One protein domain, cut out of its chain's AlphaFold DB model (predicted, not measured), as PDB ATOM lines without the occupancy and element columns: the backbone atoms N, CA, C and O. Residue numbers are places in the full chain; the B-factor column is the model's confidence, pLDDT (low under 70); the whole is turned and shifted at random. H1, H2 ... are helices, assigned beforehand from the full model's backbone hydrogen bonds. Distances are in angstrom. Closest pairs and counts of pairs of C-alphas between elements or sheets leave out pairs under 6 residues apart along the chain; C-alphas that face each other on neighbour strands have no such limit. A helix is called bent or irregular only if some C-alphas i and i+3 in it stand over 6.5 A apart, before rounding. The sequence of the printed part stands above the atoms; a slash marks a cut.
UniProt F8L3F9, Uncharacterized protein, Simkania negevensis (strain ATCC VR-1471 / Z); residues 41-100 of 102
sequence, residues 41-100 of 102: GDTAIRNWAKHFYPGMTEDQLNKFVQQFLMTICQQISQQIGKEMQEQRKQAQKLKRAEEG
ATOM      1  N   GLY A  41      48.977  -5.566  18.016       67.25
ATOM      2  CA  GLY A  41      48.587  -5.129  16.676       67.25
ATOM      3  C   GLY A  41      49.556  -4.146  16.004       67.25
ATOM      4  O   GLY A  41      49.816  -4.299  14.815       67.25
ATOM      5  N   ASP A  42      50.169  -3.213  16.730       70.19
ATOM      6  CA  ASP A  42      51.117  -2.243  16.161       70.19
ATOM      7  C   ASP A  42      52.383  -2.930  15.644       70.19
ATOM      8  O   ASP A  42      52.921  -2.563  14.596       70.19
ATOM      9  N   THR A  43      52.856  -3.955  16.356       78.75
ATOM     10  CA  THR A  43      53.980  -4.792  15.923       78.75
ATOM     11  C   THR A  43      53.615  -5.603  14.680       78.75
ATOM     12  O   THR A  43      54.412  -5.687  13.746       78.75
ATOM     13  N   ALA A  44      52.403  -6.167  14.625       80.88
ATOM     14  CA  ALA A  44      51.933  -6.937  13.472       80.88
ATOM     15  C   ALA A  44      51.795  -6.065  12.214       80.88
ATOM     16  O   ALA A  44      52.278  -6.448  11.149       80.88
ATOM     17  N   ILE A  45      51.214  -4.868  12.344       78.56
ATOM     18  CA  ILE A  45      51.064  -3.917  11.235       78.56
ATOM     19  C   ILE A  45      52.434  -3.410  10.779       78.56
ATOM     20  O   ILE A  45      52.677  -3.324   9.577       78.56
ATOM     21  N   ARG A  46      53.366  -3.139  11.703       79.56
ATOM     22  CA  ARG A  46      54.744  -2.775  11.341       79.56
ATOM     23  C   ARG A  46      55.463  -3.888  10.588       79.56
ATOM     24  O   ARG A  46      56.117  -3.599   9.592       79.56
ATOM     25  N   ASN A  47      55.341  -5.140  11.025       83.88
ATOM     26  CA  ASN A  47      55.962  -6.277  10.339       83.88
ATOM     27  C   ASN A  47      55.358  -6.499   8.948       83.88
ATOM     28  O   ASN A  47      56.097  -6.702   7.986       83.88
ATOM     29  N   TRP A  48      54.033  -6.391   8.826       86.31
ATOM     30  CA  TRP A  48      53.341  -6.418   7.540       86.31
ATOM     31  C   TRP A  48      53.831  -5.285   6.628       86.31
ATOM     32  O   TRP A  48      54.294  -5.537   5.521       86.31
ATOM     33  N   ALA A  49      53.846  -4.042   7.107       85.50
ATOM     34  CA  ALA A  49      54.266  -2.902   6.302       85.50
ATOM     35  C   ALA A  49      55.757  -2.969   5.907       85.50
ATOM     36  O   ALA A  49      56.087  -2.653   4.770       85.50
ATOM     37  N   LYS A  50      56.653  -3.478   6.765       85.19
ATOM     38  CA  LYS A  50      58.057  -3.751   6.389       85.19
ATOM     39  C   LYS A  50      58.184  -4.812   5.293       85.19
ATOM     40  O   LYS A  50      59.079  -4.707   4.461       85.19
ATOM     41  N   HIS A  51      57.305  -5.816   5.282       87.81
ATOM     42  CA  HIS A  51      57.298  -6.852   4.247       87.81
ATOM     43  C   HIS A  51      56.905  -6.293   2.871       87.81
ATOM     44  O   HIS A  51      57.550  -6.610   1.876       87.81
ATOM     45  N   PHE A  52      55.881  -5.435   2.814       86.00
ATOM     46  CA  PHE A  52      55.388  -4.862   1.553       86.00
ATOM     47  C   PHE A  52      56.152  -3.611   1.099       86.00
ATOM     48  O   PHE A  52      56.185  -3.311  -0.094       86.00
ATOM     49  N   TYR A  53      56.799  -2.902   2.025       85.19
ATOM     50  CA  TYR A  53      57.554  -1.679   1.755       85.19
ATOM     51  C   TYR A  53      58.991  -1.781   2.306       85.19
ATOM     52  O   TYR A  53      59.357  -1.034   3.218       85.19
ATOM     53  N   PRO A  54      59.844  -2.670   1.749       80.12
ATOM     54  CA  PRO A  54      61.169  -2.991   2.299       80.12
ATOM     55  C   PRO A  54      62.203  -1.849   2.242       80.12
ATOM     56  O   PRO A  54      63.330  -2.022   2.695       80.12
ATOM     57  N   GLY A  55      61.842  -0.682   1.700       86.00
ATOM     58  CA  GLY A  55      62.696   0.509   1.629       86.00
ATOM     59  C   GLY A  55      62.266   1.670   2.530       86.00
ATOM     60  O   GLY A  55      62.907   2.718   2.489       86.00
ATOM     61  N   MET A  56      61.188   1.534   3.312       87.62
ATOM     62  CA  MET A  56      60.763   2.603   4.223       87.62
ATOM     63  C   MET A  56      61.663   2.677   5.456       87.62
ATOM     64  O   MET A  56      61.953   1.665   6.097       87.62
ATOM     65  N   THR A  57      62.044   3.898   5.835       90.75
ATOM     66  CA  THR A  57      62.679   4.138   7.135       90.75
ATOM     67  C   THR A  57      61.682   3.917   8.269       90.75
ATOM     68  O   THR A  57      60.467   3.951   8.070       90.75
ATOM     69  N   GLU A  58      62.177   3.721   9.490       85.19
ATOM     70  CA  GLU A  58      61.313   3.526  10.657       85.19
ATOM     71  C   GLU A  58      60.371   4.720  10.898       85.19
ATOM     72  O   GLU A  58      59.195   4.527  11.199       85.19
ATOM     73  N   ASP A  59      60.829   5.947  10.643       88.56
ATOM     74  CA  ASP A  59      59.991   7.149  10.727       88.56
ATOM     75  C   ASP A  59      58.899   7.194   9.652       88.56
ATOM     76  O   ASP A  59      57.766   7.600   9.926       88.56
ATOM     77  N   GLN A  60      59.213   6.775   8.423       88.00
ATOM     78  CA  GLN A  60      58.228   6.674   7.341       88.00
ATOM     79  C   GLN A  60      57.193   5.592   7.648       88.00
ATOM     80  O   GLN A  60      55.997   5.821   7.475       88.00
ATOM     81  N   LEU A  61      57.649   4.455   8.173       86.50
ATOM     82  CA  LEU A  61      56.799   3.360   8.612       86.50
ATOM     83  C   LEU A  61      55.856   3.809   9.733       86.50
ATOM     84  O   LEU A  61      54.659   3.559   9.662       86.50
ATOM     85  N   ASN A  62      56.364   4.521  10.740       85.44
ATOM     86  CA  ASN A  62      55.553   5.019  11.850       85.44
ATOM     87  C   ASN A  62      54.477   6.003  11.368       85.44
ATOM     88  O   ASN A  62      53.317   5.882  11.764       85.44
ATOM     89  N   LYS A  63      54.829   6.926  10.464       88.12
ATOM     90  CA  LYS A  63      53.861   7.843   9.836       88.12
ATOM     91  C   LYS A  63      52.808   7.091   9.026       88.12
ATOM     92  O   LYS A  63      51.624   7.397   9.146       88.12
ATOM     93  N   PHE A  64      53.225   6.103   8.239       87.00
ATOM     94  CA  PHE A  64      52.319   5.267   7.457       87.00
ATOM     95  C   PHE A  64      51.330   4.518   8.355       87.00
ATOM     96  O   PHE A  64      50.126   4.606   8.135       87.00
ATOM     97  N   VAL A  65      51.816   3.835   9.397       85.31
ATOM     98  CA  VAL A  65      50.966   3.069  10.322       85.31
ATOM     99  C   VAL A  65      49.966   3.981  11.031       85.31
ATOM    100  O   VAL A  65      48.786   3.646  11.103       85.31
ATOM    101  N   GLN A  66      50.396   5.161  11.488       86.94
ATOM    102  CA  GLN A  66      49.491   6.135  12.104       86.94
ATOM    103  C   GLN A  66      48.405   6.621  11.138       86.94
ATOM    104  O   GLN A  66      47.229   6.640  11.502       86.94
ATOM    105  N   GLN A  67      48.773   6.988   9.906       88.62
ATOM    106  CA  GLN A  67      47.800   7.412   8.897       88.62
ATOM    107  C   GLN A  67      46.831   6.288   8.544       88.62
ATOM    108  O   GLN A  67      45.624   6.514   8.513       88.62
ATOM    109  N   PHE A  68      47.345   5.075   8.349       87.06
ATOM    110  CA  PHE A  68      46.545   3.897   8.047       87.06
ATOM    111  C   PHE A  68      45.503   3.634   9.139       87.06
ATOM    112  O   PHE A  68      44.311   3.549   8.845       87.06
ATOM    113  N   LEU A  69      45.924   3.592  10.406       86.81
ATOM    114  CA  LEU A  69      45.015   3.399  11.537       86.81
ATOM    115  C   LEU A  69      43.965   4.510  11.622       86.81
ATOM    116  O   LEU A  69      42.782   4.224  11.800       86.81
ATOM    117  N   MET A  70      44.367   5.770  11.437       90.75
ATOM    118  CA  MET A  70      43.440   6.902  11.450       90.75
ATOM    119  C   MET A  70      42.386   6.789  10.338       90.75
ATOM    120  O   MET A  70      41.198   6.994  10.596       90.75
ATOM    121  N   THR A  71      42.794   6.415   9.123       93.62
ATOM    122  CA  THR A  71      41.882   6.210   7.991       93.62
ATOM    123  C   THR A  71      40.897   5.077   8.261       93.62
ATOM    124  O   THR A  71      39.698   5.258   8.045       93.62
ATOM    125  N   ILE A  72      41.360   3.937   8.779       90.81
ATOM    126  CA  ILE A  72      40.483   2.805   9.106       90.81
ATOM    127  C   ILE A  72      39.479   3.187  10.199       90.81
ATOM    128  O   ILE A  72      38.279   2.961  10.039       90.81
ATOM    129  N   CYS A  73      39.928   3.844  11.270       92.50
ATOM    130  CA  CYS A  73      39.042   4.324  12.330       92.50
ATOM    131  C   CYS A  73      37.977   5.292  11.798       92.50
ATOM    132  O   CYS A  73      36.806   5.200  12.177       92.50
ATOM    133  N   GLN A  74      38.359   6.199  10.895       95.31
ATOM    134  CA  GLN A  74      37.426   7.130  10.266       95.31
ATOM    135  C   GLN A  74      36.383   6.394   9.413       95.31
ATOM    136  O   GLN A  74      35.194   6.692   9.525       95.31
ATOM    137  N   GLN A  75      36.801   5.422   8.598       95.12
ATOM    138  CA  GLN A  75      35.893   4.630   7.762       95.12
ATOM    139  C   GLN A  75      34.891   3.833   8.600       95.12
ATOM    140  O   GLN A  75      33.689   3.904   8.338       95.12
ATOM    141  N   ILE A  76      35.361   3.148   9.646       95.19
ATOM    142  CA  ILE A  76      34.498   2.384  10.557       95.19
ATOM    143  C   ILE A  76      33.496   3.319  11.241       95.19
ATOM    144  O   ILE A  76      32.298   3.044  11.251       95.19
ATOM    145  N   SER A  77      33.959   4.463  11.751       95.38
ATOM    146  CA  SER A  77      33.090   5.440  12.419       95.38
ATOM    147  C   SER A  77      31.996   5.967  11.486       95.38
ATOM    148  O   SER A  77      30.836   6.083  11.882       95.38
ATOM    149  N   GLN A  78      32.339   6.253  10.227       95.81
ATOM    150  CA  GLN A  78      31.365   6.675   9.219       95.81
ATOM    151  C   GLN A  78      30.364   5.567   8.885       95.81
ATOM    152  O   GLN A  78      29.178   5.853   8.716       95.81
ATOM    153  N   GLN A  79      30.818   4.318   8.784       96.25
ATOM    154  CA  GLN A  79      29.953   3.180   8.495       96.25
ATOM    155  C   GLN A  79      28.956   2.933   9.631       96.25
ATOM    156  O   GLN A  79      27.756   2.878   9.370       96.25
ATOM    157  N   ILE A  80      29.426   2.914  10.881       95.56
ATOM    158  CA  ILE A  80      28.568   2.804  12.071       95.56
ATOM    159  C   ILE A  80      27.565   3.962  12.111       95.56
ATOM    160  O   ILE A  80      26.381   3.754  12.359       95.56
ATOM    161  N   GLY A  81      28.014   5.189  11.829       96.06
ATOM    162  CA  GLY A  81      27.137   6.359  11.787       96.06
ATOM    163  C   GLY A  81      26.005   6.221  10.762       96.06
ATOM    164  O   GLY A  81      24.853   6.527  11.077       96.06
ATOM    165  N   LYS A  82      26.312   5.722   9.556       96.38
ATOM    166  CA  LYS A  82      25.313   5.451   8.508       96.38
ATOM    167  C   LYS A  82      24.325   4.373   8.943       96.38
ATOM    168  O   LYS A  82      23.121   4.586   8.838       96.38
ATOM    169  N   GLU A  83      24.829   3.265   9.475       96.25
ATOM    170  CA  GLU A  83      24.008   2.136   9.911       96.25
ATOM    171  C   GLU A  83      23.060   2.538  11.051       96.25
ATOM    172  O   GLU A  83      21.858   2.295  10.984       96.25
ATOM    173  N   MET A  84      23.558   3.277  12.046       93.75
ATOM    174  CA  MET A  84      22.741   3.806  13.142       93.75
ATOM    175  C   MET A  84      21.658   4.770  12.647       93.75
ATOM    176  O   MET A  84      20.531   4.767  13.149       93.75
ATOM    177  N   GLN A  85      21.970   5.614  11.660       94.62
ATOM    178  CA  GLN A  85      20.983   6.512  11.066       94.62
ATOM    179  C   GLN A  85      19.898   5.736  10.308       94.62
ATOM    180  O   GLN A  85      18.722   6.100  10.374       94.62
ATOM    181  N   GLU A  86      20.276   4.680   9.594       94.62
ATOM    182  CA  GLU A  86      19.346   3.816   8.875       94.62
ATOM    183  C   GLU A  86      18.430   3.047   9.832       94.62
ATOM    184  O   GLU A  86      17.209   3.106   9.673       94.62
ATOM    185  N   GLN A  87      18.983   2.453  10.890       92.31
ATOM    186  CA  GLN A  87      18.208   1.790  11.943       92.31
ATOM    187  C   GLN A  87      17.201   2.749  12.596       92.31
ATOM    188  O   GLN A  87      16.030   2.409  12.759       92.31
ATOM    189  N   ARG A  88      17.605   3.992  12.898       92.31
ATOM    190  CA  ARG A  88      16.687   5.013  13.438       92.31
ATOM    191  C   ARG A  88      15.551   5.346  12.472       92.31
ATOM    192  O   ARG A  88      14.409   5.482  12.907       92.31
ATOM    193  N   LYS A  89      15.836   5.471  11.171       93.62
ATOM    194  CA  LYS A  89      14.806   5.720  10.147       93.62
ATOM    195  C   LYS A  89      13.830   4.548  10.034       93.62
ATOM    196  O   LYS A  89      12.631   4.782   9.915       93.62
ATOM    197  N   GLN A  90      14.323   3.311  10.073       91.25
ATOM    198  CA  GLN A  90      13.479   2.114  10.040       91.25
ATOM    199  C   GLN A  90      12.587   2.027  11.285       91.25
ATOM    200  O   GLN A  90      11.376   1.869  11.150       91.25
ATOM    201  N   ALA A  91      13.147   2.260  12.475       90.44
ATOM    202  CA  ALA A  91      12.386   2.288  13.722       90.44
ATOM    203  C   ALA A  91      11.288   3.370  13.721       90.44
ATOM    204  O   ALA A  91      10.181   3.128  14.189       90.44
ATOM    205  N   GLN A  92      11.554   4.557  13.162       89.19
ATOM    206  CA  GLN A  92      10.539   5.612  13.030       89.19
ATOM    207  C   GLN A  92       9.420   5.253  12.047       89.19
ATOM    208  O   GLN A  92       8.266   5.598  12.292       89.19
ATOM    209  N   LYS A  93       9.743   4.587  10.932       90.19
ATOM    210  CA  LYS A  93       8.727   4.107   9.983       90.19
ATOM    211  C   LYS A  93       7.825   3.055  10.619       90.19
ATOM    212  O   LYS A  93       6.621   3.127  10.420       90.19
ATOM    213  N   LEU A  94       8.407   2.132  11.387       88.25
ATOM    214  CA  LEU A  94       7.656   1.092  12.082       88.25
ATOM    215  C   LEU A  94       6.673   1.697  13.093       88.25
ATOM    216  O   LEU A  94       5.489   1.409  13.013       88.25
ATOM    217  N   LYS A  95       7.127   2.640  13.932       85.44
ATOM    218  CA  LYS A  95       6.249   3.337  14.891       85.44
ATOM    219  C   LYS A  95       5.053   4.027  14.229       85.44
ATOM    220  O   LYS A  95       3.947   3.962  14.738       85.44
ATOM    221  N   ARG A  96       5.257   4.662  13.068       80.62
ATOM    222  CA  ARG A  96       4.158   5.298  12.317       80.62
ATOM    223  C   ARG A  96       3.174   4.299  11.713       80.62
ATOM    224  O   ARG A  96       2.034   4.673  11.479       80.62
ATOM    225  N   ALA A  97       3.619   3.086  11.392       81.81
ATOM    226  CA  ALA A  97       2.730   2.035  10.912       81.81
ATOM    227  C   ALA A  97       1.874   1.476  12.060       81.81
ATOM    228  O   ALA A  97       0.695   1.236  11.854       81.81
ATOM    229  N   GLU A  98       2.448   1.347  13.261       78.56
ATOM    230  CA  GLU A  98       1.736   0.897  14.468       78.56
ATOM    231  C   GLU A  98       0.711   1.928  14.978       78.56
ATOM    232  O   GLU A  98      -0.347   1.551  15.459       78.56
ATOM    233  N   GLU A  99       0.980   3.233  14.842       74.44
ATOM    234  CA  GLU A  99       0.066   4.305  15.286       74.44
ATOM    235  C   GLU A  99      -1.116   4.574  14.325       74.44
ATOM    236  O   GLU A  99      -1.994   5.370  14.649       74.44
ATOM    237  N   GLY A 100      -1.136   3.971  13.129       64.62
ATOM    238  CA  GLY A 100      -2.171   4.187  12.105       64.62
ATOM    239  C   GLY A 100      -3.239   3.091  12.014       64.62
ATOM    240  O   GLY A 100      -4.058   3.141  11.095       64.62
TER     241      GLY A 100
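What this domain is: This is residues 41 to 100 of the 102 residues of an uncharacterized protein of Simkania negevensis (strain ATCC VR-1471 / Z) (UniProt F8L3F9). One long helix, H2, makes nearly the whole length of the domain, and a short helix, H1, crosses it steeply near its first end, where a tight link folds the two together. The rest of H2 sticks out alone as a long arm, with residues 70 to 100 free of the remainder. The printed part has 60 residues, with two named helices in the order H1, H2 and no named strand; the class is all helix. It is extended, with a radius of gyration of the C-alphas of 20.4 A, and spans 66 by 15 by 14 A.

How they stand to each other: H2, residues 58 to 98, touches H1, residues 41 to 52, with its residues 61 to 65 alone. The closest C-alphas of the two helices are those of Arg 46 and Leu 61, 7.0 A apart. Their lines stand at a steep tilt of 63 degrees, and they run opposite ways. Their centres are 24.2 A apart. Residues 70 to 100, of which 70 to 98 belong to H2, stand free. In both H1 and H2, every O i to N i+4 pair is within hydrogen-bond range.

Where its parts are: H2 runs from C-alpha 58 at (61.313, 3.526, 10.657) to C-alpha 98 at (1.736, 0.897, 14.468), a length of 59.8 A. H1 begins at C-alpha 41 at (48.587, -5.129, 16.676) and is 16.6 A long from its first to its last C-alpha. Neither helix is bent.

The domain as a whole: The two C-alphas farthest apart are those of Gly 55 and Gly 100, at 65.8 A. The printed part has no cut, and the link from H1 to H2, 5 residues, is tight. The mean pLDDT of the printed part is 87.4, and residues 41 and 100 are under 70.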